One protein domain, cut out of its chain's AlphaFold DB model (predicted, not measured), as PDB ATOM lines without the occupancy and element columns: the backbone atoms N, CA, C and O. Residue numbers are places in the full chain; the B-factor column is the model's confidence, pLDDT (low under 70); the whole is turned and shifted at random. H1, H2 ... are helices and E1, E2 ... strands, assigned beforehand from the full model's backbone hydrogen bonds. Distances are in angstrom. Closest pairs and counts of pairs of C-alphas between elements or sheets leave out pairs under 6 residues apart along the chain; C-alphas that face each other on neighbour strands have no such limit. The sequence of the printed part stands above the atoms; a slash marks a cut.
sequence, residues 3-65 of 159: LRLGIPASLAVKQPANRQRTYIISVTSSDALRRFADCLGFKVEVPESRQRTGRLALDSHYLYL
ATOM      1  N   LEU A   3     165.034 118.215  97.074       62.97
ATOM      2  CA  LEU A   3     166.171 117.288  96.994       62.97
ATOM      3  C   LEU A   3     167.150 117.617  95.853       62.97
ATOM      4  O   LEU A   3     168.351 117.462  96.025       62.97
ATOM      5  N   ARG A   4     166.661 118.130  94.713       64.25
ATOM      6  CA  ARG A   4     167.527 118.566  93.598       64.25
ATOM      7  C   ARG A   4     168.320 119.833  93.927       64.25
ATOM      8  O   ARG A   4     169.318 120.098  93.279       64.25
ATOM      9  N   LEU A   5     167.879 120.586  94.931       66.19
ATOM     10  CA  LEU A   5     168.576 121.747  95.482       66.19
ATOM     11  C   LEU A   5     169.464 121.355  96.677       66.19
ATOM     12  O   LEU A   5     169.939 122.218  97.409       66.19
ATOM     13  N   GLY A   6     169.659 120.052  96.923       61.62
ATOM     14  CA  GLY A   6     170.432 119.561  98.061       61.62
ATOM     15  C   GLY A   6     169.779 119.861  99.413       61.62
ATOM     16  O   GLY A   6     170.494 119.990 100.406       61.62
ATOM     17  N   ILE A   7     168.448 120.009  99.445       69.69
ATOM     18  CA  ILE A   7     167.645 120.242 100.651       69.69
ATOM     19  C   ILE A   7     166.896 118.940 100.983       69.69
ATOM     20  O   ILE A   7     165.819 118.690 100.425       69.69
ATOM     21  N   PRO A   8     167.451 118.075 101.853       64.75
ATOM     22  CA  PRO A   8     166.723 116.938 102.400       64.75
ATOM     23  C   PRO A   8     165.518 117.424 103.213       64.75
ATOM     24  O   PRO A   8     165.651 118.188 104.168       64.75
ATOM     25  N   ALA A   9     164.331 116.972 102.816       68.50
ATOM     26  CA  ALA A   9     163.067 117.310 103.455       68.50
ATOM     27  C   ALA A   9     162.159 116.079 103.504       68.50
ATOM     28  O   ALA A   9     162.179 115.255 102.587       68.50
ATOM     29  N   SER A  10     161.339 115.968 104.544       68.44
ATOM     30  CA  SER A  10     160.270 114.975 104.623       68.44
ATOM     31  C   SER A  10     158.931 115.587 104.214       68.44
ATOM     32  O   SER A  10     158.705 116.790 104.355       68.44
ATOM     33  N   LEU A  11     158.040 114.748 103.684       70.25
ATOM     34  CA  LEU A  11     156.675 115.116 103.327       70.25
ATOM     35  C   LEU A  11     155.706 114.277 104.160       70.25
ATOM     36  O   LEU A  11     155.707 113.053 104.068       70.25
ATOM     37  N   ALA A  12     154.851 114.938 104.930       71.81
ATOM     38  CA  ALA A  12     153.718 114.316 105.596       71.81
ATOM     39  C   ALA A  12     152.413 114.834 104.988       71.81
ATOM     40  O   ALA A  12     152.291 116.008 104.642       71.81
ATOM     41  N   VAL A  13     151.419 113.958 104.869       79.19
ATOM     42  CA  VAL A  13     150.084 114.322 104.386       79.19
ATOM     43  C   VAL A  13     149.092 114.111 105.515       79.19
ATOM     44  O   VAL A  13     149.034 113.036 106.109       79.19
ATOM     45  N   LYS A  14     148.292 115.134 105.806       80.00
ATOM     46  CA  LYS A  14     147.178 115.052 106.749       80.00
ATOM     47  C   LYS A  14     145.880 115.262 105.982       80.00
ATOM     48  O   LYS A  14     145.721 116.276 105.310       80.00
ATOM     49  N   GLN A  15     144.947 114.318 106.089       75.06
ATOM     50  CA  GLN A  15     143.620 114.427 105.484       75.06
ATOM     51  C   GLN A  15     142.552 114.397 106.586       75.06
ATOM     52  O   GLN A  15     142.151 113.318 107.017       75.06
ATOM     53  N   PRO A  16     142.126 115.562 107.107       77.50
ATOM     54  CA  PRO A  16     141.016 115.629 108.051       77.50
ATOM     55  C   PRO A  16     139.703 115.244 107.358       77.50
ATOM     56  O   PRO A  16     139.524 115.555 106.183       77.50
ATOM     57  N   ALA A  17     138.766 114.639 108.096       77.56
ATOM     58  CA  ALA A  17     137.522 114.078 107.548       77.56
ATOM     59  C   ALA A  17     136.687 115.055 106.686       77.56
ATOM     60  O   ALA A  17     136.056 114.620 105.735       77.56
ATOM     61  N   ASN A  18     136.740 116.364 106.973       80.69
ATOM     62  CA  ASN A  18     135.987 117.417 106.271       80.69
ATOM     63  C   ASN A  18     136.875 118.554 105.729       80.69
ATOM     64  O   ASN A  18     136.435 119.701 105.623       80.69
ATOM     65  N   ARG A  19     138.154 118.294 105.431       76.56
ATOM     66  CA  ARG A  19     139.048 119.314 104.854       76.56
ATOM     67  C   ARG A  19     139.901 118.754 103.728       76.56
ATOM     68  O   ARG A  19     140.162 117.557 103.646       76.56
ATOM     69  N   GLN A  20     140.362 119.662 102.872       79.75
ATOM     70  CA  GLN A  20     141.337 119.343 101.839       79.75
ATOM     71  C   GLN A  20     142.625 118.782 102.456       79.75
ATOM     72  O   GLN A  20     142.992 119.096 103.595       79.75
ATOM     73  N   ARG A  21     143.313 117.938 101.682       80.69
ATOM     74  CA  ARG A  21     144.602 117.358 102.066       80.69
ATOM     75  C   ARG A  21     145.596 118.475 102.363       80.69
ATOM     76  O   ARG A  21     145.844 119.335 101.528       80.69
ATOM     77  N   THR A  22     146.168 118.443 103.559       80.25
ATOM     78  CA  THR A  22     147.253 119.333 103.961       80.25
ATOM     79  C   THR A  22     148.577 118.607 103.774       80.25
ATOM     80  O   THR A  22     148.755 117.501 104.285       80.25
ATOM     81  N   TYR A  23     149.500 119.240 103.058       74.81
ATOM     82  CA  TYR A  23     150.856 118.749 102.847       74.81
ATOM     83  C   TYR A  23     151.796 119.509 103.782       74.81
ATOM     84  O   TYR A  23     151.824 120.737 103.775       74.81
ATOM     85  N   ILE A  24     152.535 118.780 104.610       74.62
ATOM     86  CA  ILE A  24     153.511 119.323 105.550       74.62
ATOM     87  C   ILE A  24     154.887 118.930 105.029       74.62
ATOM     88  O   ILE A  24     155.202 117.744 104.957       74.62
ATOM     89  N   ILE A  25     155.693 119.922 104.664       70.44
ATOM     90  CA  ILE A  25     157.090 119.728 104.276       70.44
ATOM     91  C   ILE A  25     157.954 120.110 105.476       70.44
ATOM     92  O   ILE A  25     157.827 121.219 105.993       70.44
ATOM     93  N   SER A  26     158.809 119.204 105.943       72.12
ATOM     94  CA  SER A  26     159.714 119.460 107.068       72.12
ATOM     95  C   SER A  26     161.165 119.362 106.614       72.12
ATOM     96  O   SER A  26     161.597 118.320 106.126       72.12
ATOM     97  N   VAL A  27     161.916 120.447 106.791       69.56
ATOM     98  CA  VAL A  27     163.365 120.508 106.556       69.56
ATOM     99  C   VAL A  27     164.049 120.395 107.910       69.56
ATOM    100  O   VAL A  27     163.751 121.177 108.810       69.56
ATOM    101  N   THR A  28     164.901 119.387 108.079       66.62
ATOM    102  CA  THR A  28     165.407 119.018 109.405       66.62
ATOM    103  C   THR A  28     166.882 119.341 109.618       66.62
ATOM    104  O   THR A  28     167.226 119.717 110.724       66.62
ATOM    105  N   SER A  29     167.783 119.283 108.636       68.56
ATOM    106  CA  SER A  29     169.182 119.654 108.918       68.56
ATOM    107  C   SER A  29     169.394 121.171 108.931       68.56
ATOM    108  O   SER A  29     168.742 121.898 108.184       68.56
ATOM    109  N   SER A  30     170.332 121.644 109.755       65.62
ATOM    110  CA  SER A  30     170.775 123.046 109.823       65.62
ATOM    111  C   SER A  30     171.213 123.568 108.451       65.62
ATOM    112  O   SER A  30     170.755 124.622 108.014       65.62
ATOM    113  N   ASP A  31     172.013 122.795 107.716       69.56
ATOM    114  CA  ASP A  31     172.449 123.160 106.363       69.56
ATOM    115  C   ASP A  31     171.313 123.159 105.340       69.56
ATOM    116  O   ASP A  31     171.248 124.044 104.486       69.56
ATOM    117  N   ALA A  32     170.384 122.202 105.421       70.56
ATOM    118  CA  ALA A  32     169.218 122.198 104.544       70.56
ATOM    119  C   ALA A  32     168.287 123.367 104.862       70.56
ATOM    120  O   ALA A  32     167.727 123.953 103.943       70.56
ATOM    121  N   LEU A  33     168.147 123.724 106.141       72.44
ATOM    122  CA  LEU A  33     167.351 124.855 106.597       72.44
ATOM    123  C   LEU A  33     167.949 126.177 106.111       72.44
ATOM    124  O   LEU A  33     167.198 127.003 105.605       72.44
ATOM    125  N   ARG A  34     169.280 126.342 106.171       74.12
ATOM    126  CA  ARG A  34     169.985 127.490 105.572       74.12
ATOM    127  C   ARG A  34     169.746 127.569 104.068       74.12
ATOM    128  O   ARG A  34     169.206 128.560 103.596       74.12
ATOM    129  N   ARG A  35     170.025 126.488 103.329       75.31
ATOM    130  CA  ARG A  35     169.802 126.431 101.870       75.31
ATOM    131  C   ARG A  35     168.348 126.704 101.492       75.31
ATOM    132  O   ARG A  35     168.076 127.360 100.492       75.31
ATOM    133  N   PHE A  36     167.406 126.192 102.279       77.38
ATOM    134  CA  PHE A  36     165.980 126.422 102.080       77.38
ATOM    135  C   PHE A  36     165.592 127.878 102.342       77.38
ATOM    136  O   PHE A  36     164.835 128.446 101.559       77.38
ATOM    137  N   ALA A  37     166.140 128.485 103.394       76.50
ATOM    138  CA  ALA A  37     165.945 129.891 103.719       76.50
ATOM    139  C   ALA A  37     166.505 130.802 102.615       76.50
ATOM    140  O   ALA A  37     165.779 131.667 102.126       76.50
ATOM    141  N   ASP A  38     167.720 130.519 102.136       81.12
ATOM    142  CA  ASP A  38     168.353 131.223 101.015       81.12
ATOM    143  C   ASP A  38     167.500 131.133  99.741       81.12
ATOM    144  O   ASP A  38     167.245 132.144  99.088       81.12
ATOM    145  N   CYS A  39     166.978 129.940  99.419       80.06
ATOM    146  CA  CYS A  39     166.091 129.744  98.266       80.06
ATOM    147  C   CYS A  39     164.786 130.551  98.360       80.06
ATOM    148  O   CYS A  39     164.192 130.869  97.331       80.06
ATOM    149  N   LEU A  40     164.310 130.841  99.574       80.56
ATOM    150  CA  LEU A  40     163.074 131.586  99.816       80.56
ATOM    151  C   LEU A  40     163.314 133.072 100.130       80.56
ATOM    152  O   LEU A  40     162.347 133.804 100.331       80.56
ATOM    153  N   GLY A  41     164.572 133.523 100.188       78.25
ATOM    154  CA  GLY A  41     164.927 134.890 100.574       78.25
ATOM    155  C   GLY A  41     164.664 135.218 102.050       78.25
ATOM    156  O   GLY A  41     164.563 136.392 102.406       78.25
ATOM    157  N   PHE A  42     164.539 134.210 102.916       74.44
ATOM    158  CA  PHE A  42     164.390 134.395 104.360       74.44
ATOM    159  C   PHE A  42     165.735 134.216 105.064       74.44
ATOM    160  O   PHE A  42     166.526 133.355 104.698       74.44
ATOM    161  N   LYS A  43     165.982 134.985 106.127       62.41
ATOM    162  CA  LYS A  43     167.072 134.694 107.066       62.41
ATOM    163  C   LYS A  43     166.536 133.820 108.187       62.41
ATOM    164  O   LYS A  43     165.634 134.233 108.910       62.41
ATOM    165  N   VAL A  44     167.097 132.625 108.330       67.25
ATOM    166  CA  VAL A  44     166.851 131.767 109.491       67.25
ATOM    167  C   VAL A  44     168.035 131.898 110.436       67.25
ATOM    168  O   VAL A  44     169.159 131.539 110.087       67.25
ATOM    169  N   GLU A  45     167.781 132.420 111.630       70.44
ATOM    170  CA  GLU A  45     168.775 132.448 112.697       70.44
ATOM    171  C   GLU A  45     168.941 131.036 113.265       70.44
ATOM    172  O   GLU A  45     167.998 130.430 113.774       70.44
ATOM    173  N   VAL A  46     170.153 130.495 113.134       71.06
ATOM    174  CA  VAL A  46     170.537 129.202 113.703       71.06
ATOM    175  C   VAL A  46     171.369 129.493 114.954       71.06
ATOM    176  O   VAL A  46     172.396 130.161 114.829       71.06
ATOM    177  N   PRO A  47     170.956 129.031 116.148       72.56
ATOM    178  CA  PRO A  47     171.671 129.317 117.385       72.56
ATOM    179  C   PRO A  47     173.066 128.681 117.363       72.56
ATOM    180  O   PRO A  47     173.242 127.560 116.887       72.56
ATOM    181  N   GLU A  48     174.072 129.389 117.885       76.19
ATOM    182  CA  GLU A  48     175.450 128.877 117.926       76.19
ATOM    183  C   GLU A  48     175.584 127.647 118.825       76.19
ATOM    184  O   GLU A  48     176.316 126.716 118.493       76.19
ATOM    185  N   SER A  49     174.844 127.638 119.937       79.56
ATOM    186  CA  SER A  49     174.807 126.550 120.908       79.56
ATOM    187  C   SER A  49     173.478 125.803 120.863       79.56
ATOM    188  O   SER A  49     172.455 126.326 120.419       79.56
ATOM    189  N   ARG A  50     173.496 124.554 121.342       79.31
ATOM    190  CA  ARG A  50     172.341 123.653 121.327       79.31
ATOM    191  C   ARG A  50     171.142 124.274 122.037       79.31
ATOM    192  O   ARG A  50     171.079 124.302 123.266       79.31
ATOM    193  N   GLN A  51     170.136 124.647 121.257       74.44
ATOM    194  CA  GLN A  51     168.881 125.181 121.760       74.44
ATOM    195  C   GLN A  51     167.748 124.190 121.514       74.44
ATOM    196  O   GLN A  51     167.540 123.692 120.407       74.44
ATOM    197  N   ARG A  52     166.993 123.885 122.571       71.19
ATOM    198  CA  ARG A  52     165.837 122.993 122.490       71.19
ATOM    199  C   ARG A  52     164.601 123.779 122.063       71.19
ATOM    200  O   ARG A  52     164.131 124.638 122.800       71.19
ATOM    201  N   THR A  53     164.017 123.424 120.926       64.62
ATOM    202  CA  THR A  53     162.776 124.011 120.405       64.62
ATOM    203  C   THR A  53     161.647 122.980 120.510       64.62
ATOM    204  O   THR A  53     161.152 122.428 119.525       64.62
ATOM    205  N   GLY A  54     161.280 122.639 121.748       71.31
ATOM    206  CA  GLY A  54     160.250 121.640 122.048       71.31
ATOM    207  C   GLY A  54     160.739 120.192 121.902       71.31
ATOM    208  O   GLY A  54     161.524 119.706 122.723       71.31
ATOM    209  N   ARG A  55     160.231 119.473 120.888       62.34
ATOM    210  CA  ARG A  55     160.555 118.049 120.650       62.34
ATOM    211  C   ARG A  55     161.899 117.824 119.960       62.34
ATOM    212  O   ARG A  55     162.330 116.685 119.891       62.34
ATOM    213  N   LEU A  56     162.549 118.872 119.475       72.06
ATOM    214  CA  LEU A  56     163.844 118.820 118.803       72.06
ATOM    215  C   LEU A  56     164.814 119.812 119.446       72.06
ATOM    216  O   LEU A  56     164.402 120.682 120.218       72.06
ATOM    217  N   ALA A  57     166.099 119.664 119.152       68.44
ATOM    218  CA  ALA A  57     167.094 120.691 119.433       68.44
ATOM    219  C   ALA A  57     167.940 120.940 118.187       68.44
ATOM    220  O   ALA A  57     168.060 120.053 117.344       68.44
ATOM    221  N   LEU A  58     168.520 122.128 118.076       75.31
ATOM    222  CA  LEU A  58     169.423 122.470 116.986       75.31
ATOM    223  C   LEU A  58     170.584 123.333 117.473       75.31
ATOM    224  O   LEU A  58     170.449 124.032 118.478       75.31
ATOM    225  N   ASP A  59     171.692 123.286 116.750       73.06
ATOM    226  CA  ASP A  59     172.768 124.273 116.810       73.06
ATOM    227  C   ASP A  59     173.298 124.568 115.399       73.06
ATOM    228  O   ASP A  59     172.717 124.161 114.387       73.06
ATOM    229  N   SER A  60     174.406 125.301 115.335       69.12
ATOM    230  CA  SER A  60     175.087 125.696 114.103       69.12
ATOM    231  C   SER A  60     175.502 124.525 113.197       69.12
ATOM    232  O   SER A  60     175.672 124.751 111.992       69.12
ATOM    233  N   HIS A  61     175.611 123.309 113.738       63.78
ATOM    234  CA  HIS A  61     176.112 122.105 113.070       63.78
ATOM    235  C   HIS A  61     175.059 120.994 112.975       63.78
ATOM    236  O   HIS A  61     174.973 120.325 111.946       63.78
ATOM    237  N   TYR A  62     174.231 120.801 114.002       62.34
ATOM    238  CA  TYR A  62     173.399 119.609 114.143       62.34
ATOM    239  C   TYR A  62     171.917 119.915 114.358       62.34
ATOM    240  O   TYR A  62     171.535 120.863 115.045       62.34
ATOM    241  N   LEU A  63     171.075 119.016 113.836       64.56
ATOM    242  CA  LEU A  63     169.705 118.841 114.303       64.56
ATOM    243  C   LEU A  63     169.600 117.564 115.136       64.56
ATOM    244  O   LEU A  63     169.837 116.459 114.652       64.56
ATOM    245  N   TYR A  64     169.152 117.717 116.373       67.06
ATOM    246  CA  TYR A  64     168.891 116.637 117.306       67.06
ATOM    247  C   TYR A  64     167.410 116.255 117.276       67.06
ATOM    248  O   TYR A  64     166.538 117.028 117.687       67.06
ATOM    249  N   LEU A  65     167.136 115.027 116.836       68.50
ATOM    250  CA  LEU A  65     165.804 114.431 116.807       68.50
ATOM    251  C   LEU A  65     165.705 113.299 117.839       68.50
ATOM    252  O   LEU A  65     166.624 112.487 117.934       68.50
TER     253      LEU A  65
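Overview. This is residues 3 to 65 of the 159 residues of an uncharacterized protein of Armatimonadetes bacterium (UniProt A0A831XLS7). A long two-stranded hairpin, E1 and E2, forms the stem of a loose, rough T; at its base, H1 runs off to one side and a small head with E3, E4 and the last residues lies to the other. The far turn of the hairpin, residues 15 to 21, makes one end of the longest axis. The printed part has 63 residues with one named helix and four named strands, in the order E1, E2, H1, E3, E4; the class is mixed, helices and strands, with under half of the residues in named elements. E1 and E2 make an antiparallel sheet in the order E1 - E2, while E3 and E4 meet only at a point. The whole is loose, with a radius of gyration of the C-alphas of 13.8 A, and elongated, spanning 43 by 27 by 18 A.

Arrangement. E1, residues 9 to 14, and E2, residues 22 to 27, are a hairpin, antiparallel at 159 degrees between their directions. N 10 and O 26 are within hydrogen-bond range at 2.8 A, and so are N 22 and O 14 at 2.8 A. After E2, across a tight link of 2 residues, comes H1, residues 30 to 40; its closest C-alphas to E2 are those of Val 27 and Leu 33, 5.9 A apart. In H1 every O i to N i+4 pair is within hydrogen-bond range. E3, residues 51 to 53, and E4, residues 56 to 58, meet only at a point, where C-alphas 52 and 57 face each other at 4.0 A. Residues 57 to 58 of E4 also pair, antiparallel, with residues 63 to 64. The closest C-alphas of H1 and E4 are those of Ser 30 and Leu 58, 7.3 A apart. E1 and E2 are both apart from E3 and from E4.

Along the chain. E1 begins at C-alpha 9, (163.067, 117.310, 103.455), and measures 16.4 A. E2 is also 16.4 A long and ends at C-alpha 27, (163.365, 120.508, 106.556). H1, from Ser 30 to Leu 40, is 15.2 A long. E3, from Gln 51 to Thr 53, and E4, from Leu 56 to Leu 58, are three residues each; E4 ends at C-alpha 58, (169.423, 122.470, 116.986).

Size, cuts and confidence. The two C-alphas farthest apart, those of Asn 18 and Glu 48, are 42.7 A apart. The printed part has no cut. The links E2 to H1 and E3 to E4 are tight, E1 to E2 and H1 to E3 are short, and no link is long. The mean pLDDT of the printed part is 72.0; 24 residues are under 70, among them residues 3 to 10, 27 to 31 and 60 to 65.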